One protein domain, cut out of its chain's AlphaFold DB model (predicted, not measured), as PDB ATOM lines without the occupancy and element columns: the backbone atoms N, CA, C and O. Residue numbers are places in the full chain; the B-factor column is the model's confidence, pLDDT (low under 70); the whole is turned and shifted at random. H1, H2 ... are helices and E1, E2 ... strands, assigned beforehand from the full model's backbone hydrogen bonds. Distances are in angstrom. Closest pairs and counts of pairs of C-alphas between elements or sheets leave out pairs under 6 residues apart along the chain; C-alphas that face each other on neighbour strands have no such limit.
ATOM      1  N   LYS A   2      -6.264  43.593   2.066       58.56
ATOM      2  CA  LYS A   2      -6.601  43.578   3.501       58.56
ATOM      3  C   LYS A   2      -7.526  42.406   3.884       58.56
ATOM      4  O   LYS A   2      -7.124  41.570   4.678       58.56
ATOM      5  N   ASP A   3      -8.623  42.226   3.147       68.06
ATOM      6  CA  ASP A   3      -9.588  41.128   3.352       68.06
ATOM      7  C   ASP A   3      -9.004  39.721   3.133       68.06
ATOM      8  O   ASP A   3      -9.516  38.735   3.651       68.06
ATOM      9  N   PHE A   4      -7.939  39.602   2.334       69.75
ATOM     10  CA  PHE A   4      -7.264  38.325   2.087       69.75
ATOM     11  C   PHE A   4      -6.312  37.979   3.235       69.75
ATOM     12  O   PHE A   4      -6.321  36.854   3.729       69.75
ATOM     13  N   LEU A   5      -5.531  38.960   3.698       69.38
ATOM     14  CA  LEU A   5      -4.643  38.795   4.848       69.38
ATOM     15  C   LEU A   5      -5.432  38.556   6.142       69.38
ATOM     16  O   LEU A   5      -5.026  37.726   6.949       69.38
ATOM     17  N   GLU A   6      -6.578  39.217   6.316       72.62
ATOM     18  CA  GLU A   6      -7.477  38.992   7.456       72.62
ATOM     19  C   GLU A   6      -8.043  37.565   7.464       72.62
ATOM     20  O   GLU A   6      -8.056  36.927   8.513       72.62
ATOM     21  N   LYS A   7      -8.417  37.021   6.296       68.50
ATOM     22  CA  LYS A   7      -8.882  35.627   6.165       68.50
ATOM     23  C   LYS A   7      -7.791  34.595   6.445       68.50
ATOM     24  O   LYS A   7      -8.058  33.603   7.111       68.50
ATOM     25  N   ILE A   8      -6.568  34.825   5.964       70.12
ATOM     26  CA  ILE A   8      -5.423  33.948   6.272       70.12
ATOM     27  C   ILE A   8      -5.116  33.986   7.768       70.12
ATOM     28  O   ILE A   8      -4.874  32.951   8.390       70.12
ATOM     29  N   SER A   9      -5.140  35.186   8.349       71.62
ATOM     30  CA  SER A   9      -4.898  35.373   9.771       71.62
ATOM     31  C   SER A   9      -5.944  34.629  10.597       71.62
ATOM     32  O   SER A   9      -5.563  33.878  11.489       71.62
ATOM     33  N   SER A  10      -7.237  34.761  10.292       73.94
ATOM     34  CA  SER A  10      -8.289  34.073  11.049       73.94
ATOM     35  C   SER A  10      -8.262  32.553  10.877       73.94
ATOM     36  O   SER A  10      -8.491  31.842  11.848       73.94
ATOM     37  N   SER A  11      -7.893  32.034   9.698       75.69
ATOM     38  CA  SER A  11      -7.744  30.584   9.492       75.69
ATOM     39  C   SER A  11      -6.562  29.967  10.245       75.69
ATOM     40  O   SER A  11      -6.469  28.748  10.319       75.69
ATOM     41  N   SER A  12      -5.653  30.796  10.767       80.06
ATOM     42  CA  SER A  12      -4.475  30.374  11.538       80.06
ATOM     43  C   SER A  12      -4.672  30.459  13.056       80.06
ATOM     44  O   SER A  12      -3.717  30.274  13.812       80.06
ATOM     45  N   LEU A  13      -5.889  30.771  13.505       88.50
ATOM     46  CA  LEU A  13      -6.238  30.936  14.911       88.50
ATOM     47  C   LEU A  13      -7.263  29.883  15.322       88.50
ATOM     48  O   LEU A  13      -8.097  29.459  14.524       88.50
ATOM     49  N   TRP A  14      -7.203  29.496  16.586       91.25
ATOM     50  CA  TRP A  14      -8.221  28.693  17.246       91.25
ATOM     51  C   TRP A  14      -8.772  29.470  18.433       91.25
ATOM     52  O   TRP A  14      -8.091  30.327  19.000       91.25
ATOM     53  N   GLN A  15     -10.010  29.161  18.802       92.75
ATOM     54  CA  GLN A  15     -10.686  29.730  19.959       92.75
ATOM     55  C   GLN A  15     -11.335  28.598  20.737       92.75
ATOM     56  O   GLN A  15     -11.967  27.728  20.133       92.75
ATOM     57  N   ILE A  16     -11.161  28.609  22.053       92.88
ATOM     58  CA  ILE A  16     -11.807  27.658  22.949       92.88
ATOM     59  C   ILE A  16     -12.403  28.385  24.150       92.88
ATOM     60  O   ILE A  16     -11.905  29.429  24.573       92.88
ATOM     61  N   GLU A  17     -13.460  27.812  24.701       93.88
ATOM     62  CA  GLU A  17     -13.984  28.179  26.010       93.88
ATOM     63  C   GLU A  17     -13.154  27.481  27.093       93.88
ATOM     64  O   GLU A  17     -12.918  26.279  27.014       93.88
ATOM     65  N   ALA A  18     -12.702  28.241  28.086       91.56
ATOM     66  CA  ALA A  18     -11.928  27.771  29.228       91.56
ATOM     67  C   ALA A  18     -12.574  28.247  30.538       91.56
ATOM     68  O   ALA A  18     -13.472  29.096  30.529       91.56
ATOM     69  N   PHE A  19     -12.118  27.711  31.676       90.31
ATOM     70  CA  PHE A  19     -12.651  28.061  33.003       90.31
ATOM     71  C   PHE A  19     -14.164  27.826  33.128       90.31
ATOM     72  O   PHE A  19     -14.889  28.631  33.708       90.31
ATOM     73  N   GLY A  20     -14.650  26.718  32.563       84.06
ATOM     74  CA  GLY A  20     -16.072  26.373  32.600       84.06
ATOM     75  C   GLY A  20     -16.962  27.248  31.710       84.06
ATOM     76  O   GLY A  20     -18.162  27.309  31.958       84.06
ATOM     77  N   GLY A  21     -16.395  27.911  30.697       86.81
ATOM     78  CA  GLY A  21     -17.141  28.739  29.738       86.81
ATOM     79  C   GLY A  21     -17.061  30.242  29.992       86.81
ATOM     80  O   GLY A  21     -17.540  31.028  29.182       86.81
ATOM     81  N   GLU A  22     -16.431  30.661  31.088       89.25
ATOM     82  CA  GLU A  22     -16.373  32.071  31.496       89.25
ATOM     83  C   GLU A  22     -15.365  32.896  30.682       89.25
ATOM     84  O   GLU A  22     -15.449  34.126  30.631       89.25
ATOM     85  N   VAL A  23     -14.385  32.239  30.054       92.75
ATOM     86  CA  VAL A  23     -13.326  32.914  29.298       92.75
ATOM     87  C   VAL A  23     -13.133  32.236  27.952       92.75
ATOM     88  O   VAL A  23     -12.882  31.036  27.877       92.75
ATOM     89  N   LEU A  24     -13.159  33.024  26.883       95.19
ATOM     90  CA  LEU A  24     -12.673  32.602  25.577       95.19
ATOM     91  C   LEU A  24     -11.170  32.838  25.495       95.19
ATOM     92  O   LEU A  24     -10.702  33.960  25.693       95.19
ATOM     93  N   ILE A  25     -10.412  31.799  25.164       95.44
ATOM     94  CA  ILE A  25      -8.978  31.899  24.894       95.44
ATOM     95  C   ILE A  25      -8.748  31.714  23.400       95.44
ATOM     96  O   ILE A  25      -9.224  30.754  22.798       95.44
ATOM     97  N   GLU A  26      -7.974  32.625  22.813       94.94
ATOM     98  CA  GLU A  26      -7.497  32.511  21.443       94.94
ATOM     99  C   GLU A  26      -5.993  32.241  21.418       94.94
ATOM    100  O   GLU A  26      -5.181  32.927  22.062       94.94
ATOM    101  N   GLY A  27      -5.612  31.281  20.585       93.19
ATOM    102  CA  GLY A  27      -4.229  31.039  20.228       93.19
ATOM    103  C   GLY A  27      -4.050  30.811  18.737       93.19
ATOM    104  O   GLY A  27      -4.990  30.846  17.943       93.19
ATOM    105  N   ARG A  28      -2.793  30.628  18.341       91.12
ATOM    106  CA  ARG A  28      -2.423  30.289  16.965       91.12
ATOM    107  C   ARG A  28      -2.302  28.786  16.783       91.12
ATOM    108  O   ARG A  28      -1.855  28.062  17.668       91.12
ATOM    109  N   ILE A  29      -2.608  28.351  15.579       86.69
ATOM    110  CA  ILE A  29      -2.282  27.019  15.101       86.69
ATOM    111  C   ILE A  29      -0.757  26.931  14.924       86.69
ATOM    112  O   ILE A  29      -0.097  27.910  14.543       86.69
ATOM    113  N   LEU A  30      -0.186  25.771  15.236       81.56
ATOM    114  CA  LEU A  30       1.227  25.498  14.998       81.56
ATOM    115  C   LEU A  30       1.504  25.426  13.492       81.56
ATOM    116  O   LEU A  30       0.717  24.900  12.705       81.56
ATOM    117  N   THR A  31       2.653  25.945  13.074       79.56
ATOM    118  CA  THR A  31       3.151  25.707  11.712       79.56
ATOM    119  C   THR A  31       3.445  24.214  11.519       79.56
ATOM    120  O   THR A  31       3.716  23.528  12.507       79.56
ATOM    121  N   PRO A  32       3.468  23.687  10.280       69.19
ATOM    122  CA  PRO A  32       3.754  22.266  10.064       69.19
ATOM    123  C   PRO A  32       5.095  21.850  10.675       69.19
ATOM    124  O   PRO A  32       5.173  20.831  11.342       69.19
ATOM    125  N   ALA A  33       6.124  22.696  10.564       71.25
ATOM    126  CA  ALA A  33       7.418  22.442  11.191       71.25
ATOM    127  C   ALA A  33       7.354  22.443  12.733       71.25
ATOM    128  O   ALA A  33       8.064  21.681  13.379       71.25
ATOM    129  N   GLU A  34       6.533  23.295  13.352       76.06
ATOM    130  CA  GLU A  34       6.341  23.283  14.808       76.06
ATOM    131  C   GLU A  34       5.549  22.060  15.272       76.06
ATOM    132  O   GLU A  34       5.945  21.441  16.255       76.06
ATOM    133  N   ALA A  35       4.491  21.686  14.549       70.00
ATOM    134  CA  ALA A  35       3.684  20.503  14.835       70.00
ATOM    135  C   ALA A  35       4.494  19.212  14.650       70.00
ATOM    136  O   ALA A  35       4.450  18.335  15.505       70.00
ATOM    137  N   GLU A  36       5.301  19.119  13.590       63.38
ATOM    138  CA  GLU A  36       6.237  18.011  13.381       63.38
ATOM    139  C   GLU A  36       7.287  17.950  14.486       63.38
ATOM    140  O   GLU A  36       7.559  16.872  15.000       63.38
ATOM    141  N   ARG A  37       7.863  19.086  14.906       67.50
ATOM    142  CA  ARG A  37       8.813  19.109  16.030       67.50
ATOM    143  C   ARG A  37       8.157  18.712  17.348       67.50
ATOM    144  O   ARG A  37       8.776  17.970  18.102       67.50
ATOM    145  N   ALA A  38       6.945  19.188  17.621       67.38
ATOM    146  CA  ALA A  38       6.183  18.825  18.811       67.38
ATOM    147  C   ALA A  38       5.834  17.330  18.802       67.38
ATOM    148  O   ALA A  38       6.125  16.626  19.764       67.38
ATOM    149  N   GLY A  39       5.307  16.827  17.684       62.94
ATOM    150  CA  GLY A  39       4.997  15.414  17.485       62.94
ATOM    151  C   GLY A  39       6.238  14.529  17.566       62.94
ATOM    152  O   GLY A  39       6.210  13.503  18.241       62.94
ATOM    153  N   LEU A  40       7.357  14.942  16.963       58.22
ATOM    154  CA  LEU A  40       8.641  14.247  17.045       58.22
ATOM    155  C   LEU A  40       9.188  14.255  18.472       58.22
ATOM    156  O   LEU A  40       9.649  13.220  18.934       58.22
ATOM    157  N   ALA A  41       9.133  15.380  19.185       56.66
ATOM    158  CA  ALA A  41       9.583  15.462  20.570       56.66
ATOM    159  C   ALA A  41       8.738  14.557  21.483       56.66
ATOM    160  O   ALA A  41       9.304  13.747  22.219       56.66
ATOM    161  N   SER A  42       7.411  14.569  21.329       61.16
ATOM    162  CA  SER A  42       6.513  13.645  22.035       61.16
ATOM    163  C   SER A  42       6.802  12.186  21.671       61.16
ATOM    164  O   SER A  42       6.872  11.326  22.549       61.16
ATOM    165  N   SER A  43       7.059  11.906  20.391       57.47
ATOM    166  CA  SER A  43       7.403  10.569  19.890       57.47
ATOM    167  C   SER A  43       8.768  10.093  20.380       57.47
ATOM    168  O   SER A  43       8.940   8.907  20.630       57.47
ATOM    169  N   LEU A  44       9.745  10.988  20.544       52.22
ATOM    170  CA  LEU A  44      11.066  10.680  21.093       52.22
ATOM    171  C   LEU A  44      10.993  10.407  22.596       52.22
ATOM    172  O   LEU A  44      11.659   9.488  23.067       52.22
ATOM    173  N   ILE A  45      10.158  11.144  23.335       60.59
ATOM    174  CA  ILE A  45       9.868  10.846  24.744       60.59
ATOM    175  C   ILE A  45       9.187   9.476  24.848       60.59
ATOM    176  O   ILE A  45       9.668   8.614  25.584       60.59
ATOM    177  N   ALA A  46       8.155   9.220  24.038       63.25
ATOM    178  CA  ALA A  46       7.486   7.921  23.948       63.25
ATOM    179  C   ALA A  46       8.444   6.785  23.542       63.25
ATOM    180  O   ALA A  46       8.425   5.705  24.129       63.25
ATOM    181  N   ALA A  47       9.344   7.023  22.589       56.78
ATOM    182  CA  ALA A  47      10.334   6.045  22.152       56.78
ATOM    183  C   ALA A  47      11.398   5.779  23.226       56.78
ATOM    184  O   ALA A  47      11.825   4.637  23.385       56.78
ATOM    185  N   GLN A  48      11.815   6.794  23.987       59.25
ATOM    186  CA  GLN A  48      12.735   6.629  25.114       59.25
ATOM    187  C   GLN A  48      12.082   5.824  26.245       59.25
ATOM    188  O   GLN A  48      12.715   4.925  26.797       59.25
ATOM    189  N   ILE A  49      10.800   6.080  26.524       62.38
ATOM    190  CA  ILE A  49       9.972   5.283  27.438       62.38
ATOM    191  C   ILE A  49       9.952   3.812  26.997       62.38
ATOM    192  O   ILE A  49      10.250   2.920  27.789       62.38
ATOM    193  N   VAL A  50       9.647   3.560  25.723       63.06
ATOM    194  CA  VAL A  50       9.608   2.217  25.123       63.06
ATOM    195  C   VAL A  50      10.975   1.530  25.181       63.06
ATOM    196  O   VAL A  50      11.068   0.342  25.494       63.06
ATOM    197  N   LYS A  51      12.050   2.256  24.866       59.94
ATOM    198  CA  LYS A  51      13.416   1.725  24.820       59.94
ATOM    199  C   LYS A  51      13.899   1.285  26.200       59.94
ATOM    200  O   LYS A  51      14.542   0.242  26.302       59.94
ATOM    201  N   ASP A  52      13.529   2.019  27.246       61.00
ATOM    202  CA  ASP A  52      13.800   1.649  28.637       61.00
ATOM    203  C   ASP A  52      13.011   0.397  29.091       61.00
ATOM    204  O   ASP A  52      13.333  -0.181  30.128       61.00
ATOM    205  N   GLN A  53      12.001  -0.042  28.323       59.50
ATOM    206  CA  GLN A  53      11.069  -1.134  28.662       59.50
ATOM    207  C   GLN A  53      11.277  -2.429  27.841       59.50
ATOM    208  O   GLN A  53      10.628  -3.440  28.116       59.50
ATOM    209  N   GLY A  54      12.190  -2.445  26.860       55.28
ATOM    210  CA  GLY A  54      12.493  -3.618  26.025       55.28
ATOM    211  C   GLY A  54      11.844  -3.587  24.630       55.28
ATOM    212  O   GLY A  54      10.664  -3.295  24.452       55.28
ATOM    213  N   SER A  55      12.643  -3.922  23.615       54.44
ATOM    214  CA  SER A  55      12.527  -3.500  22.206       54.44
ATOM    215  C   SER A  55      11.310  -3.954  21.382       54.44
ATOM    216  O   SER A  55      11.179  -3.492  20.254       54.44
ATOM    217  N   ASN A  56      10.415  -4.812  21.885       57.28
ATOM    218  CA  ASN A  56       9.332  -5.398  21.068       57.28
ATOM    219  C   ASN A  56       7.918  -4.874  21.374       57.28
ATOM    220  O   ASN A  56       6.985  -5.217  20.656       57.28
ATOM    221  N   ARG A  57       7.728  -4.067  22.427       59.19
ATOM    222  CA  ARG A  57       6.391  -3.573  22.819       59.19
ATOM    223  C   ARG A  57       6.011  -2.229  22.194       59.19
ATOM    224  O   ARG A  57       4.833  -1.919  22.111       59.19
ATOM    225  N   GLY A  58       6.989  -1.453  21.733       61.59
ATOM    226  CA  GLY A  58       6.766  -0.083  21.264       61.59
ATOM    227  C   GLY A  58       5.960   0.056  19.985       61.59
ATOM    228  O   GLY A  58       5.051   0.874  19.937       61.59
ATOM    229  N   SER A  59       6.279  -0.740  18.963       63.44
ATOM    230  CA  SER A  59       5.599  -0.652  17.665       63.44
ATOM    231  C   SER A  59       4.142  -1.098  17.763       63.44
ATOM    232  O   SER A  59       3.265  -0.425  17.249       63.44
ATOM    233  N   ALA A  60       3.869  -2.168  18.518       67.56
ATOM    234  CA  ALA A  60       2.507  -2.648  18.739       67.56
ATOM    235  C   ALA A  60       1.635  -1.603  19.456       67.56
ATOM    236  O   ALA A  60       0.489  -1.398  19.081       67.56
ATOM    237  N   VAL A  61       2.181  -0.909  20.460       68.69
ATOM    238  CA  VAL A  61       1.466   0.165  21.169       68.69
ATOM    239  C   VAL A  61       1.197   1.365  20.254       68.69
ATOM    240  O   VAL A  61       0.119   1.946  20.334       68.69
ATOM    241  N   GLN A  62       2.134   1.715  19.367       65.62
ATOM    242  CA  GLN A  62       1.948   2.796  18.390       65.62
ATOM    243  C   GLN A  62       0.861   2.470  17.360       65.62
ATOM    244  O   GLN A  62       0.001   3.309  17.109       65.62
ATOM    245  N   ASP A  63       0.859   1.250  16.819       69.94
ATOM    246  CA  ASP A  63      -0.146   0.814  15.843       69.94
ATOM    247  C   ASP A  63      -1.555   0.790  16.462       69.94
ATOM    248  O   ASP A  63      -2.527   1.206  15.838       69.94
ATOM    249  N   ILE A  64      -1.668   0.347  17.718       74.62
ATOM    250  CA  ILE A  64      -2.941   0.333  18.453       74.62
ATOM    251  C   ILE A  64      -3.412   1.758  18.775       74.62
ATOM    252  O   ILE A  64      -4.602   2.046  18.665       74.62
ATOM    253  N   ALA A  65      -2.500   2.660  19.151       64.75
ATOM    254  CA  ALA A  65      -2.840   4.058  19.405       64.75
ATOM    255  C   ALA A  65      -3.363   4.757  18.137       64.75
ATOM    256  O   ALA A  65      -4.360   5.470  18.211       64.75
ATOM    257  N   ALA A  66      -2.760   4.490  16.974       66.44
ATOM    258  CA  ALA A  66      -3.226   5.024  15.695       66.44
ATOM    259  C   ALA A  66      -4.646   4.542  15.344       66.44
ATOM    260  O   ALA A  66      -5.498   5.352  14.990       66.44
ATOM    261  N   LYS A  67      -4.943   3.247  15.535       71.19
ATOM    262  CA  LYS A  67      -6.308   2.710  15.364       71.19
ATOM    263  C   LYS A  67      -7.331   3.408  16.266       71.19
ATOM    264  O   LYS A  67      -8.442   3.707  15.835       71.19
ATOM    265  N   ALA A  68      -6.951   3.681  17.516       65.75
ATOM    266  CA  ALA A  68      -7.805   4.377  18.474       65.75
ATOM    267  C   ALA A  68      -8.109   5.820  18.033       65.75
ATOM    268  O   ALA A  68      -9.246   6.274  18.148       65.75
ATOM    269  N   GLU A  69      -7.109   6.531  17.500       58.66
ATOM    270  CA  GLU A  69      -7.271   7.881  16.941       58.66
ATOM    271  C   GLU A  69      -8.159   7.897  15.687       58.66
ATOM    272  O   GLU A  69      -8.904   8.853  15.465       58.66
ATOM    273  N   GLU A  70      -8.126   6.827  14.891       68.81
ATOM    274  CA  GLU A  70      -8.980   6.637  13.711       68.81
ATOM    275  C   GLU A  70     -10.414   6.195  14.065       68.81
ATOM    276  O   GLU A  70     -11.274   6.097  13.185       68.81
ATOM    277  N   GLY A  71     -10.709   6.001  15.357       57.00
ATOM    278  CA  GLY A  71     -12.031   5.619  15.854       57.00
ATOM    279  C   GLY A  71     -12.373   4.146  15.627       57.00
ATOM    280  O   GLY A  71     -13.552   3.785  15.666       57.00
ATOM    281  N   GLU A  72     -11.372   3.298  15.379       70.25
ATOM    282  CA  GLU A  72     -11.562   1.853  15.285       70.25
ATOM    283  C   GLU A  72     -11.809   1.240  16.674       70.25
ATOM    284  O   GLU A  72     -11.199   1.629  17.674       70.25
ATOM    285  N   GLU A  73     -12.701   0.246  16.748       72.06
ATOM    286  CA  GLU A  73     -12.912  -0.520  17.979       72.06
ATOM    287  C   GLU A  73     -11.668  -1.350  18.314       72.06
ATOM    288  O   GLU A  73     -11.248  -2.222  17.550       72.06
ATOM    289  N   LEU A  74     -11.105  -1.104  19.496       72.81
ATOM    290  CA  LEU A  74      -9.987  -1.874  20.028       72.81
ATOM    291  C   LEU A  74     -10.489  -3.158  20.690       72.81
ATOM    292  O   LEU A  74     -11.405  -3.118  21.516       72.81
ATOM    293  N   SER A  75      -9.834  -4.282  20.410       82.81
ATOM    294  CA  SER A  75     -10.077  -5.533  21.139       82.81
ATOM    295  C   SER A  75      -9.693  -5.415  22.622       82.81
ATOM    296  O   SER A  75      -8.830  -4.615  22.985       82.81
ATOM    297  N   GLU A  76     -10.274  -6.253  23.493       75.50
ATOM    298  CA  GLU A  76      -9.917  -6.299  24.928       75.50
ATOM    299  C   GLU A  76      -8.404  -6.468  25.140       75.50
ATOM    300  O   GLU A  76      -7.811  -5.821  25.997       75.50
ATOM    301  N   HIS A  77      -7.748  -7.269  24.297       77.44
ATOM    302  CA  HIS A  77      -6.303  -7.467  24.360       77.44
ATOM    303  C   HIS A  77      -5.502  -6.201  24.008       77.44
ATOM    304  O   HIS A  77      -4.475  -5.926  24.629       77.44
ATOM    305  N   GLU A  78      -5.954  -5.429  23.018       74.00
ATOM    306  CA  GLU A  78      -5.328  -4.161  22.625       74.00
ATOM    307  C   GLU A  78      -5.522  -3.089  23.711       74.00
ATOM    308  O   GLU A  78      -4.579  -2.362  24.035       74.00
ATOM    309  N   GLN A  79      -6.701  -3.050  24.341       68.81
ATOM    310  CA  GLN A  79      -6.984  -2.182  25.489       68.81
ATOM    311  C   GLN A  79      -6.108  -2.536  26.701       68.81
ATOM    312  O   GLN A  79      -5.489  -1.647  27.291       68.81
ATOM    313  N   ASP A  80      -5.985  -3.824  27.035       69.19
ATOM    314  CA  ASP A  80      -5.109  -4.313  28.108       69.19
ATOM    315  C   ASP A  80      -3.640  -3.969  27.843       69.19
ATOM    316  O   ASP A  80      -2.901  -3.602  28.761       69.19
ATOM    317  N   LEU A  81      -3.201  -4.047  26.583       70.44
ATOM    318  CA  LEU A  81      -1.840  -3.679  26.210       70.44
ATOM    319  C   LEU A  81      -1.598  -2.176  26.409       70.44
ATOM    320  O   LEU A  81      -0.586  -1.817  27.018       70.44
ATOM    321  N   LEU A  82      -2.531  -1.315  25.985       68.44
ATOM    322  CA  LEU A  82      -2.467   0.132  26.229       68.44
ATOM    323  C   LEU A  82      -2.465   0.461  27.728       68.44
ATOM    324  O   LEU A  82      -1.628   1.240  28.183       68.44
ATOM    325  N   LEU A  83      -3.334  -0.172  28.516       66.44
ATOM    326  CA  LEU A  83      -3.395   0.002  29.972       66.44
ATOM    327  C   LEU A  83      -2.104  -0.461  30.660       66.44
ATOM    328  O   LEU A  83      -1.581   0.220  31.549       66.44
ATOM    329  N   SER A  84      -1.544  -1.595  30.233       68.25
ATOM    330  CA  SER A  84      -0.266  -2.105  30.744       68.25
ATOM    331  C   SER A  84       0.905  -1.180  30.404       68.25
ATOM    332  O   SER A  84       1.842  -1.045  31.188       68.25
ATOM    333  N   PHE A  85       0.836  -0.510  29.253       70.00
ATOM    334  CA  PHE A  85       1.820   0.478  28.841       70.00
ATOM    335  C   PHE A  85       1.674   1.774  29.643       70.00
ATOM    336  O   PHE A  85       2.658   2.269  30.179       70.00
ATOM    337  N   MET A  86       0.454   2.288  29.812       66.25
ATOM    338  CA  MET A  86       0.200   3.485  30.619       66.25
ATOM    339  C   MET A  86       0.608   3.298  32.083       66.25
ATOM    340  O   MET A  86       1.192   4.196  32.685       66.25
ATOM    341  N   SER A  87       0.334   2.125  32.655       66.00
ATOM    342  CA  SER A  87       0.712   1.798  34.036       66.00
ATOM    343  C   SER A  87       2.212   1.566  34.225       66.00
ATOM    344  O   SER A  87       2.695   1.626  35.356       66.00
ATOM    345  N   SER A  88       2.965   1.331  33.146       68.75
ATOM    346  CA  SER A  88       4.421   1.188  33.199       68.75
ATOM    347  C   SER A  88       5.173   2.515  33.039       68.75
ATOM    348  O   SER A  88       6.397   2.543  33.215       68.75
ATOM    349  N   LEU A  89       4.465   3.614  32.747       69.19
ATOM    350  CA  LEU A  89       5.034   4.957  32.658       69.19
ATOM    351  C   LEU A  89       5.478   5.447  34.035       69.19
ATOM    352  O   LEU A  89       4.709   5.441  34.998       69.19
ATOM    353  N   ARG A  90       6.723   5.919  34.129       76.81
ATOM    354  CA  ARG A  90       7.218   6.522  35.370       76.81
ATOM    355  C   ARG A  90       6.679   7.950  35.518       76.81
ATOM    356  O   ARG A  90       6.543   8.647  34.508       76.81
ATOM    357  N   PRO A  91       6.431   8.432  36.747       74.38
ATOM    358  CA  PRO A  91       5.962   9.799  36.980       74.38
ATOM    359  C   PRO A  91       6.831  10.878  36.320       74.38
ATOM    360  O   PRO A  91       6.303  11.858  35.803       74.38
ATOM    361  N   GLU A  92       8.150  10.686  36.268       77.38
ATOM    362  CA  GLU A  92       9.082  11.639  35.649       77.38
ATOM    363  C   GLU A  92       8.885  11.737  34.129       77.38
ATOM    364  O   GLU A  92       9.066  12.800  33.540       77.38
ATOM    365  N   GLN A  93       8.489  10.634  33.492       72.06
ATOM    366  CA  GLN A  93       8.230  10.577  32.054       72.06
ATOM    367  C   GLN A  93       6.911  11.280  31.711       72.06
ATOM    368  O   GLN A  93       6.854  12.048  30.752       72.06
ATOM    369  N   LEU A  94       5.883  11.088  32.544       73.50
ATOM    370  CA  LEU A  94       4.617  11.820  32.439       73.50
ATOM    371  C   LEU A  94       4.813  13.325  32.664       73.50
ATOM    372  O   LEU A  94       4.241  14.138  31.938       73.50
ATOM    373  N   ALA A  95       5.654  13.699  33.631       79.56
ATOM    374  CA  ALA A  95       5.985  15.095  33.894       79.56
ATOM    375  C   ALA A  95       6.696  15.752  32.701       79.56
ATOM    376  O   ALA A  95       6.344  16.867  32.330       79.56
ATOM    377  N   ALA A  96       7.636  15.051  32.058       78.25
ATOM    378  CA  ALA A  96       8.335  15.563  30.877       78.25
ATOM    379  C   ALA A  96       7.391  15.801  29.683       78.25
ATOM    380  O   ALA A  96       7.535  16.801  28.981       78.25
ATOM    381  N   MET A  97       6.409  14.915  29.468       78.06
ATOM    382  CA  MET A  97       5.376  15.113  28.443       78.06
ATOM    383  C   MET A  97       4.502  16.330  28.763       78.06
ATOM    384  O   MET A  97       4.327  17.197  27.909       78.06
ATOM    385  N   SER A  98       4.025  16.432  30.008       82.44
ATOM    386  CA  SER A  98       3.211  17.568  30.456       82.44
ATOM    387  C   SER A  98       3.963  18.894  30.331       82.44
ATOM    388  O   SER A  98       3.387  19.885  29.899       82.44
ATOM    389  N   GLU A  99       5.255  18.928  30.663       86.75
ATOM    390  CA  GLU A  99       6.069  20.140  30.537       86.75
ATOM    391  C   GLU A  99       6.227  20.565  29.068       86.75
ATOM    392  O   GLU A  99       6.259  21.756  28.751       86.75
ATOM    393  N   GLN A 100       6.317  19.602  28.150       84.88
ATOM    394  CA  GLN A 100       6.392  19.896  26.724       84.88
ATOM    395  C   GLN A 100       5.077  20.486  26.196       84.88
ATOM    396  O   GLN A 100       5.113  21.475  25.462       84.88
ATOM    397  N   GLU A 101       3.935  19.912  26.578       87.06
ATOM    398  CA  GLU A 101       2.610  20.458  26.257       87.06
ATOM    399  C   GLU A 101       2.463  21.883  26.806       87.06
ATOM    400  O   GLU A 101       2.089  22.804  26.076       87.06
ATOM    401  N   ASP A 102       2.872  22.103  28.054       91.75
ATOM    402  CA  ASP A 102       2.813  23.421  28.681       91.75
ATOM    403  C   ASP A 102       3.636  24.469  27.916       91.75
ATOM    404  O   ASP A 102       3.182  25.599  27.706       91.75
ATOM    405  N   ARG A 103       4.833  24.101  27.440       90.56
ATOM    406  CA  ARG A 103       5.673  24.991  26.619       90.56
ATOM    407  C   ARG A 103       5.003  25.347  25.298       90.56
ATOM    408  O   ARG A 103       5.015  26.519  24.926       90.56
ATOM    409  N   ILE A 104       4.395  24.372  24.621       90.31
ATOM    410  CA  ILE A 104       3.650  24.620  23.379       90.31
ATOM    411  C   ILE A 104       2.550  25.648  23.642       90.31
ATOM    412  O   ILE A 104       2.477  26.655  22.937       90.31
ATOM    413  N   LEU A 105       1.744  25.452  24.689       92.75
ATOM    414  CA  LEU A 105       0.668  26.376  25.054       92.75
ATOM    415  C   LEU A 105       1.178  27.788  25.364       92.75
ATOM    416  O   LEU A 105       0.580  28.766  24.908       92.75
ATOM    417  N   CYS A 106       2.310  27.907  26.062       93.69
ATOM    418  CA  CYS A 106       2.958  29.198  26.312       93.69
ATOM    419  C   CYS A 106       3.381  29.923  25.022       93.69
ATOM    420  O   CYS A 106       3.374  31.153  24.986       93.69
ATOM    421  N   GLU A 107       3.714  29.191  23.958       91.38
ATOM    422  CA  GLU A 107       4.098  29.764  22.662       91.38
ATOM    423  C   GLU A 107       2.910  30.112  21.753       91.38
ATOM    424  O   GLU A 107       3.043  30.956  20.854       91.38
ATOM    425  N   VAL A 108       1.766  29.438  21.924       91.75
ATOM    426  CA  VAL A 108       0.634  29.578  20.997       91.75
ATOM    427  C   VAL A 108      -0.491  30.476  21.495       91.75
ATOM    428  O   VAL A 108      -1.182  31.066  20.661       91.75
ATOM    429  N   VAL A 109      -0.681  30.619  22.808       94.81
ATOM    430  CA  VAL A 109      -1.730  31.479  23.380       94.81
ATOM    431  C   VAL A 109      -1.407  32.953  23.153       94.81
ATOM    432  O   VAL A 109      -0.266  33.388  23.319       94.81
ATOM    433  N   LYS A 110      -2.420  33.734  22.761       93.81
ATOM    434  CA  LYS A 110      -2.255  35.154  22.413       93.81
ATOM    435  C   LYS A 110      -3.088  36.101  23.262       93.81
ATOM    436  O   LYS A 110      -2.620  37.190  23.612       93.81
ATOM    437  N   ARG A 111      -4.355  35.755  23.487       95.06
ATOM    438  CA  ARG A 111      -5.341  36.668  24.071       95.06
ATOM    439  C   ARG A 111      -6.518  35.927  24.682       95.06
ATOM    440  O   ARG A 111      -6.795  34.790  24.310       95.06
ATOM    441  N   GLY A 112      -7.178  36.591  25.619       94.75
ATOM    442  CA  GLY A 112      -8.388  36.119  26.277       94.75
ATOM    443  C   GLY A 112      -9.509  37.149  26.169       94.75
ATOM    444  O   GLY A 112      -9.253  38.329  25.924       94.75
ATOM    445  N   SER A 113     -10.742  36.695  26.341       94.81
ATOM    446  CA  SER A 113     -11.941  37.527  26.388       94.81
ATOM    447  C   SER A 113     -12.901  36.974  27.435       94.81
ATOM    448  O   SER A 113     -13.132  35.770  27.484       94.81
ATOM    449  N   SER A 114     -13.470  37.851  28.259       93.19
ATOM    450  CA  SER A 114     -14.475  37.507  29.277       93.19
ATOM    451  C   SER A 114     -15.890  37.968  28.906       93.19
ATOM    452  O   SER A 114     -16.801  37.893  29.721       93.19
ATOM    453  N   ASP A 115     -16.078  38.527  27.710       91.50
ATOM    454  CA  ASP A 115     -17.338  39.129  27.250       91.50
ATOM    455  C   ASP A 115     -17.845  38.484  25.951       91.50
ATOM    456  O   ASP A 115     -18.490  39.127  25.122       91.50
ATOM    457  N   GLY A 116     -17.540  37.197  25.761       85.75
ATOM    458  CA  GLY A 116     -17.980  36.437  24.591       85.75
ATOM    459  C   GLY A 116     -17.310  36.878  23.285       85.75
ATOM    460  O   GLY A 116     -17.891  36.727  22.213       85.75
ATOM    461  N   GLY A 117     -16.098  37.434  23.361       88.38
ATOM    462  CA  GLY A 117     -15.286  37.798  22.200       88.38
ATOM    463  C   GLY A 117     -15.479  39.234  21.710       88.38
ATOM    464  O   GLY A 117     -14.953  39.570  20.644       88.38
ATOM    465  N   ALA A 118     -16.202  40.079  22.452       88.81
ATOM    466  CA  ALA A 118     -16.384  41.487  22.102       88.81
ATOM    467  C   ALA A 118     -15.111  42.310  22.374       88.81
ATOM    468  O   ALA A 118     -14.718  43.133  21.541       88.81
ATOM    469  N   THR A 119     -14.422  42.026  23.478       91.75
ATOM    470  CA  THR A 119     -13.153  42.644  23.861       91.75
ATOM    471  C   THR A 119     -12.095  41.573  24.055       91.75
ATOM    472  O   THR A 119     -12.298  40.596  24.770       91.75
ATOM    473  N   TRP A 120     -10.940  41.774  23.421       93.25
ATOM    474  CA  TRP A 120      -9.808  40.866  23.531       93.25
ATOM    475  C   TRP A 120      -8.633  41.540  24.222       93.25
ATOM    476  O   TRP A 120      -8.128  42.563  23.751       93.25
ATOM    477  N   GLU A 121      -8.153  40.910  25.283       93.62
ATOM    478  CA  GLU A 121      -7.016  41.369  26.071       93.62
ATOM    479  C   GLU A 121      -5.820  40.447  25.872       93.62
ATOM    480  O   GLU A 121      -5.962  39.243  25.652       93.62
ATOM    481  N   ARG A 122      -4.611  41.007  25.938       93.75
ATOM    482  CA  ARG A 122      -3.389  40.214  25.802       93.75
ATOM    483  C   ARG A 122      -3.319  39.173  26.920       93.75
ATOM    484  O   ARG A 122      -3.394  39.522  28.092       93.75
ATOM    485  N   LEU A 123      -3.069  37.926  26.535       95.00
ATOM    486  CA  LEU A 123      -2.874  36.805  27.444       95.00
ATOM    487  C   LEU A 123      -1.619  36.045  27.023       95.00
ATOM    488  O   LEU A 123      -1.449  35.693  25.857       95.00
ATOM    489  N   SER A 124      -0.728  35.789  27.965       94.31
ATOM    490  CA  SER A 124       0.445  34.944  27.761       94.31
ATOM    491  C   SER A 124       0.531  33.953  28.911       94.31
ATOM    492  O   SER A 124       0.409  34.344  30.072       94.31
ATOM    493  N   LEU A 125       0.723  32.674  28.595       95.69
ATOM    494  CA  LEU A 125       0.903  31.659  29.626       95.69
ATOM    495  C   LEU A 125       2.367  31.605  30.065       95.69
ATOM    496  O   LEU A 125       3.278  31.849  29.272       95.69
ATOM    497  N   VAL A 126       2.579  31.307  31.343       95.50
ATOM    498  CA  VAL A 126       3.902  31.102  31.943       95.50
ATOM    499  C   VAL A 126       3.937  29.775  32.690       95.50
ATOM    500  O   VAL A 126       2.924  29.327  33.228       95.50
ATOM    501  N   THR A 127       5.106  29.144  32.750       93.44
ATOM    502  CA  THR A 127       5.267  27.803  33.336       93.44
ATOM    503  C   THR A 127       5.411  27.819  34.858       93.44
ATOM    504  O   THR A 127       5.135  26.815  35.512       93.44
ATOM    505  N   ALA A 128       5.784  28.960  35.445       93.38
ATOM    506  CA  ALA A 128       6.013  29.102  36.880       93.38
ATOM    507  C   ALA A 128       5.097  30.162  37.514       93.38
ATOM    508  O   ALA A 128       4.823  31.207  36.925       93.38
ATOM    509  N   ILE A 129       4.619  29.882  38.732       94.31
ATOM    510  CA  ILE A 129       3.646  30.728  39.443       94.31
ATOM    511  C   ILE A 129       4.204  32.111  39.806       94.31
ATOM    512  O   ILE A 129       3.465  33.088  39.842       94.31
ATOM    513  N   ASP A 130       5.510  32.219  40.033       95.56
ATOM    514  CA  ASP A 130       6.213  33.468  40.344       95.56
ATOM    515  C   ASP A 130       6.336  34.411  39.136       95.56
ATOM    516  O   ASP A 130       6.550  35.612  39.297       95.56
ATOM    517  N   GLN A 131       6.165  33.885  37.924       94.88
ATOM    518  CA  GLN A 131       6.110  34.667  36.691       94.88
ATOM    519  C   GLN A 131       4.702  35.201  36.399       94.88
ATOM    520  O   GLN A 131       4.535  35.979  35.449       94.88
ATOM    521  N   GLN A 132       3.697  34.782  37.179       95.25
ATOM    522  CA  GLN A 132       2.329  35.258  37.044       95.25
ATOM    523  C   GLN A 132       2.260  36.752  37.350       95.25
ATOM    524  O   GLN A 132       2.736  37.229  38.378       95.25
ATOM    525  N   ASP A 133       1.618  37.489  36.453       95.75
ATOM    526  CA  ASP A 133       1.462  38.931  36.562       95.75
ATOM    527  C   ASP A 133       0.192  39.354  35.816       95.75
ATOM    528  O   ASP A 133       0.233  39.583  34.599       95.75
ATOM    529  N   PRO A 134      -0.944  39.459  36.534       91.75
ATOM    530  CA  PRO A 134      -2.219  39.838  35.938       91.75
ATOM    531  C   PRO A 134      -2.181  41.215  35.271       91.75
ATOM    532  O   PRO A 134      -2.815  41.404  34.238       91.75
ATOM    533  N   ALA A 135      -1.399  42.163  35.804       92.06
ATOM    534  CA  ALA A 135      -1.310  43.515  35.251       92.06
ATOM    535  C   ALA A 135      -0.651  43.538  33.861       92.06
ATOM    536  O   ALA A 135      -0.960  44.401  33.042       92.06
ATOM    537  N   SER A 136       0.225  42.569  33.584       90.69
ATOM    538  CA  SER A 136       0.873  42.393  32.278       90.69
ATOM    539  C   SER A 136       0.223  41.301  31.414       90.69
ATOM    540  O   SER A 136       0.784  40.948  30.373       90.69
ATOM    541  N   GLY A 137      -0.913  40.733  31.839       92.25
ATOM    542  CA  GLY A 137      -1.606  39.656  31.122       92.25
ATOM    543  C   GLY A 137      -0.866  38.313  31.133       92.25
ATOM    544  O   GLY A 137      -0.992  37.536  30.189       92.25
ATOM    545  N   ARG A 138      -0.051  38.039  32.162       95.88
ATOM    546  CA  ARG A 138       0.673  36.766  32.317       95.88
ATOM    547  C   ARG A 138      -0.037  35.855  33.310       95.88
ATOM    548  O   ARG A 138      -0.144  36.201  34.487       95.88
ATOM    549  N   LEU A 139      -0.467  34.687  32.847       95.50
ATOM    550  CA  LEU A 139      -1.189  33.693  33.639       95.50
ATOM    551  C   LEU A 139      -0.355  32.423  33.789       95.50
ATOM    552  O   LEU A 139       0.161  31.896  32.805       95.50
ATOM    553  N   TRP A 140      -0.236  31.903  35.008       95.94
ATOM    554  CA  TRP A 140       0.420  30.619  35.212       95.94
ATOM    555  C   TRP A 140      -0.425  29.477  34.643       95.94
ATOM    556  O   TRP A 140      -1.603  29.337  34.967       95.94
ATOM    557  N   ILE A 141       0.195  28.630  33.822       93.44
ATOM    558  CA  ILE A 141      -0.466  27.517  33.131       93.44
ATOM    559  C   ILE A 141      -1.066  26.473  34.082       93.44
ATOM    560  O   ILE A 141      -2.037  25.799  33.737       93.44
ATOM    561  N   GLY A 142      -0.551  26.382  35.311       92.19
ATOM    562  CA  GLY A 142      -1.114  25.515  36.345       92.19
ATOM    563  C   GLY A 142      -2.493  25.948  36.855       92.19
ATOM    564  O   GLY A 142      -3.139  25.161  37.539       92.19
ATOM    565  N   MET A 143      -2.962  27.155  36.509       93.31
ATOM    566  CA  MET A 143      -4.333  27.603  36.797       93.31
ATOM    567  C   MET A 143      -5.368  27.021  35.827       93.31
ATOM    568  O   MET A 143      -6.556  27.027  36.141       93.31
ATOM    569  N   LEU A 144      -4.939  26.538  34.657       92.75
ATOM    570  CA  LEU A 144      -5.823  25.880  33.698       92.75
ATOM    571  C   LEU A 144      -6.084  24.436  34.131       92.75
ATOM    572  O   LEU A 144      -5.176  23.738  34.602       92.75
ATOM    573  N   SER A 145      -7.322  23.984  33.932       91.31
ATOM    574  CA  SER A 145      -7.672  22.577  34.124       91.31
ATOM    575  C   SER A 145      -6.909  21.695  33.131       91.31
ATOM    576  O   SER A 145      -6.420  22.162  32.096       91.31
ATOM    577  N   LYS A 146      -6.780  20.401  33.442       88.25
ATOM    578  CA  LYS A 146      -6.123  19.466  32.521       88.25
ATOM    579  C   LYS A 146      -6.920  19.366  31.219       88.25
ATOM    580  O   LYS A 146      -6.326  19.335  30.147       88.25
ATOM    581  N   GLU A 147      -8.241  19.355  31.336       89.62
ATOM    582  CA  GLU A 147      -9.195  19.299  30.237       89.62
ATOM    583  C   GLU A 147      -9.023  20.495  29.294       89.62
ATOM    584  O   GLU A 147      -8.844  20.296  28.092       89.62
ATOM    585  N   ASP A 148      -8.971  21.718  29.835       91.75
ATOM    586  CA  ASP A 148      -8.747  22.931  29.037       91.75
ATOM    587  C   ASP A 148      -7.402  22.853  28.303       91.75
ATOM    588  O   ASP A 148      -7.340  23.080  27.096       91.75
ATOM    589  N   ARG A 149      -6.318  22.465  28.997       91.75
ATOM    590  CA  ARG A 149      -4.991  22.327  28.367       91.75
ATOM    591  C   ARG A 149      -5.000  21.316  27.221       91.75
ATOM    592  O   ARG A 149      -4.437  21.601  26.164       91.75
ATOM    593  N   SER A 150      -5.656  20.170  27.401       88.06
ATOM    594  CA  SER A 150      -5.780  19.152  26.353       88.06
ATOM    595  C   SER A 150      -6.544  19.671  25.131       88.06
ATOM    596  O   SER A 150      -6.071  19.493  24.009       88.06
ATOM    597  N   LEU A 151      -7.660  20.383  25.330       89.75
ATOM    598  CA  LEU A 151      -8.425  20.992  24.235       89.75
ATOM    599  C   LEU A 151      -7.610  22.049  23.477       89.75
ATOM    600  O   LEU A 151      -7.645  22.102  22.247       89.75
ATOM    601  N   MET A 152      -6.839  22.870  24.194       91.44
ATOM    602  CA  MET A 152      -5.969  23.881  23.581       91.44
ATOM    603  C   MET A 152      -4.854  23.246  22.745       91.44
ATOM    604  O   MET A 152      -4.567  23.723  21.646       91.44
ATOM    605  N   ILE A 153      -4.230  22.170  23.241       89.19
ATOM    606  CA  ILE A 153      -3.199  21.428  22.502       89.19
ATOM    607  C   ILE A 153      -3.788  20.793  21.245       89.19
ATOM    608  O   ILE A 153      -3.210  20.952  20.165       89.19
ATOM    609  N   GLU A 154      -4.941  20.126  21.352       85.81
ATOM    610  CA  GLU A 154      -5.606  19.537  20.187       85.81
ATOM    611  C   GLU A 154      -5.913  20.620  19.147       85.81
ATOM    612  O   GLU A 154      -5.561  20.465  17.977       85.81
ATOM    613  N   ALA A 155      -6.482  21.755  19.564       88.06
ATOM    614  CA  ALA A 155      -6.800  22.865  18.668       88.06
ATOM    615  C   ALA A 155      -5.550  23.455  17.986       88.06
ATOM    616  O   ALA A 155      -5.566  23.739  16.781       88.06
ATOM    617  N   ALA A 156      -4.443  23.589  18.724       87.25
ATOM    618  CA  ALA A 156      -3.174  24.079  18.193       87.25
ATOM    619  C   ALA A 156      -2.550  23.128  17.156       87.25
ATOM    620  O   ALA A 156      -1.941  23.601  16.191       87.25
ATOM    621  N   MET A 157      -2.718  21.815  17.335       81.06
ATOM    622  CA  MET A 157      -2.161  20.768  16.467       81.06
ATOM    623  C   MET A 157      -3.053  20.467  15.251       81.06
ATOM    624  O   MET A 157      -2.580  20.432  14.112       81.06
ATOM    625  N   LYS A 158      -4.360  20.278  15.468       69.69
ATOM    626  CA  LYS A 158      -5.351  19.861  14.457       69.69
ATOM    627  C   LYS A 158      -5.620  20.935  13.414       69.69
ATOM    628  O   LYS A 158      -5.821  20.629  12.234       69.69
ATOM    629  N   GLY A 159      -5.541  22.199  13.826       59.28
ATOM    630  CA  GLY A 159      -5.807  23.335  12.959       59.28
ATOM    631  C   GLY A 159      -4.924  23.389  11.709       59.28
ATOM    632  O   GLY A 159      -5.325  24.009  10.734       59.28
ATOM    633  N   HIS A 160      -3.763  22.724  11.666       58.19
ATOM    634  CA  HIS A 160      -2.920  22.733  10.468       58.19
ATOM    635  C   HIS A 160      -3.556  21.975   9.292       58.19
ATOM    636  O   HIS A 160      -3.557  22.477   8.168       58.19
ATOM    637  N   LYS A 161      -4.125  20.787   9.545       55.44
ATOM    638  CA  LYS A 161      -4.769  19.961   8.507       55.44
ATOM    639  C   LYS A 161      -5.994  20.693   7.945       55.44
ATOM    640  O   LYS A 161      -6.110  20.880   6.739       55.44
ATOM    641  N   GLU A 162      -6.812  21.260   8.831       58.88
ATOM    642  CA  GLU A 162      -7.990  22.049   8.451       58.88
ATOM    643  C   GLU A 162      -7.651  23.402   7.801       58.88
ATOM    644  O   GLU A 162      -8.358  23.843   6.894       58.88
ATOM    645  N   ALA A 163      -6.589  24.088   8.238       55.06
ATOM    646  CA  ALA A 163      -6.149  25.346   7.634       55.06
ATOM    647  C   ALA A 163      -5.576  25.123   6.227       55.06
ATOM    648  O   ALA A 163      -5.847  25.924   5.329       55.06
ATOM    649  N   ALA A 164      -4.833  24.032   6.011       56.59
ATOM    650  CA  ALA A 164      -4.338  23.640   4.694       56.59
ATOM    651  C   ALA A 164      -5.493  23.318   3.726       56.59
ATOM    652  O   ALA A 164      -5.509  23.837   2.607       56.59
ATOM    653  N   ASP A 165      -6.495  22.558   4.180       58.62
ATOM    654  CA  ASP A 165      -7.684  22.216   3.386       58.62
ATOM    655  C   ASP A 165      -8.537  23.457   3.062       58.62
ATOM    656  O   ASP A 165      -8.946  23.668   1.913       58.62
ATOM    657  N   LYS A 166      -8.735  24.355   4.041       57.25
ATOM    658  CA  LYS A 166      -9.421  25.642   3.831       57.25
ATOM    659  C   LYS A 166      -8.674  26.506   2.814       57.25
ATOM    660  O   LYS A 166      -9.303  27.027   1.896       57.25
ATOM    661  N   LEU A 167      -7.347  26.625   2.901       55.78
ATOM    662  CA  LEU A 167      -6.540  27.393   1.941       55.78
ATOM    663  C   LEU A 167      -6.539  26.790   0.528       55.78
ATOM    664  O   LEU A 167      -6.536  27.544  -0.448       55.78
ATOM    665  N   ALA A 168      -6.585  25.461   0.400       52.88
ATOM    666  CA  ALA A 168      -6.718  24.781  -0.887       52.88
ATOM    667  C   ALA A 168      -8.067  25.089  -1.565       52.88
ATOM    668  O   ALA A 168      -8.097  25.339  -2.770       52.88
ATOM    669  N   SER A 169      -9.154  25.175  -0.790       53.56
ATOM    670  CA  SER A 169     -10.491  25.521  -1.304       53.56
ATOM    671  C   SER A 169     -10.611  26.955  -1.844       53.56
ATOM    672  O   SER A 169     -11.446  27.214  -2.701       53.56
ATOM    673  N   PHE A 170      -9.743  27.884  -1.419       53.50
ATOM    674  CA  PHE A 170      -9.707  29.260  -1.943       53.50
ATOM    675  C   PHE A 170      -8.983  29.400  -3.291       53.50
ATOM    676  O   PHE A 170      -9.037  30.468  -3.901       53.50
ATOM    677  N   ARG A 171      -8.261  28.363  -3.738       48.12
ATOM    678  CA  ARG A 171      -7.598  28.326  -5.053       48.12
ATOM    679  C   ARG A 171      -8.465  27.685  -6.149       48.12
ATOM    680  O   ARG A 171      -8.009  27.659  -7.291       48.12
TER     681      ARG A 171
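What this domain is: This is residues 2 to 171 of the 172 residues of an uncharacterized protein of Anaerolineaceae bacterium (UniProt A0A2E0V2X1). A long two-helix arm, H2 and H5 side by side in opposite directions, reaches from a body to a small head made by H3 and H4. In the body the small sheet E1 E2 E3 has H6 over one face; the short pair E4 and E5 is near the end of H5, and H1 is at the other end of the body from the head. The 170 printed residues hold six named helices and five named strands, in the order H1 E1 E2 H2 H3 H4 H5 E3 E4 E5 H6, and the class is mostly helix. The sheet E1 E2 E3, in that order, is antiparallel and E4 with E5 is parallel. The whole is only just compact, close to loose, with a radius of gyration of the C-alphas of 18.5 A and spans of 53 by 48 by 27 A.

How they stand to each other: Start at H1, residues 2 to 11, from which a tight link leads to E1, residues 13 to 18. E1 forms an antiparallel hairpin with E2, residues 23 to 28; look at N 14 and O 27, 2.9 A apart. Next comes H2, residues 32 to 51. H3, residues 58 to 69, only just touches H2, with 3 pairs of C-alphas within 8 A, the closest those of Val 50 and Gly 58, 5.3 A apart. H4, residues 76 to 88, touches H3 at a steep tilt of 63 degrees, closest at C-alphas 61 and 82, 6.4 A apart. H5, residues 91 to 108, touches H2 at a shallow tilt of 3 degrees, opposite ways, closest at C-alphas 42 and 97, 6.7 A apart. E3, residues 109 to 113, is the antiparallel neighbour of E2; N 26 and O 111 are 2.9 A apart. E4, residues 124 to 126, and E5, residues 138 to 140, are parallel, with N 126 and O 139 2.9 A apart. H6, residues 146 to 169, is on the sheet E1 E2 E3, two layers of helix and sheet, at a height over the sheet of 7.4 A. H6 touches H5 with residues 149 to 156 alone, closest at C-alphas 153 and 105, 6.8 A apart. Every O i to N i+4 pair is within hydrogen-bond range in H1 to H5, and 17 of 20 are in H6.

Where its parts are: Find C-alpha 2 at (-6.601, 43.578, 3.501), where H1 begins. H2 measures 27.1 A from first to last C-alpha and H5 26.0 A. H6 measures 34.6 A, has a kink of 36 degrees near residue 159, and ends at C-alpha 169, (-10.491, 25.521, -1.304).

The domain as a whole: The C-alphas of Lys 2 and Gly 54 are the two farthest apart, at 55.7 A. The printed part has no cut, and the link from E4 to E5 is long. Mean pLDDT of the printed part is 77.6; 63 residues are under 70, among them 36 to 63 and 158 to 171.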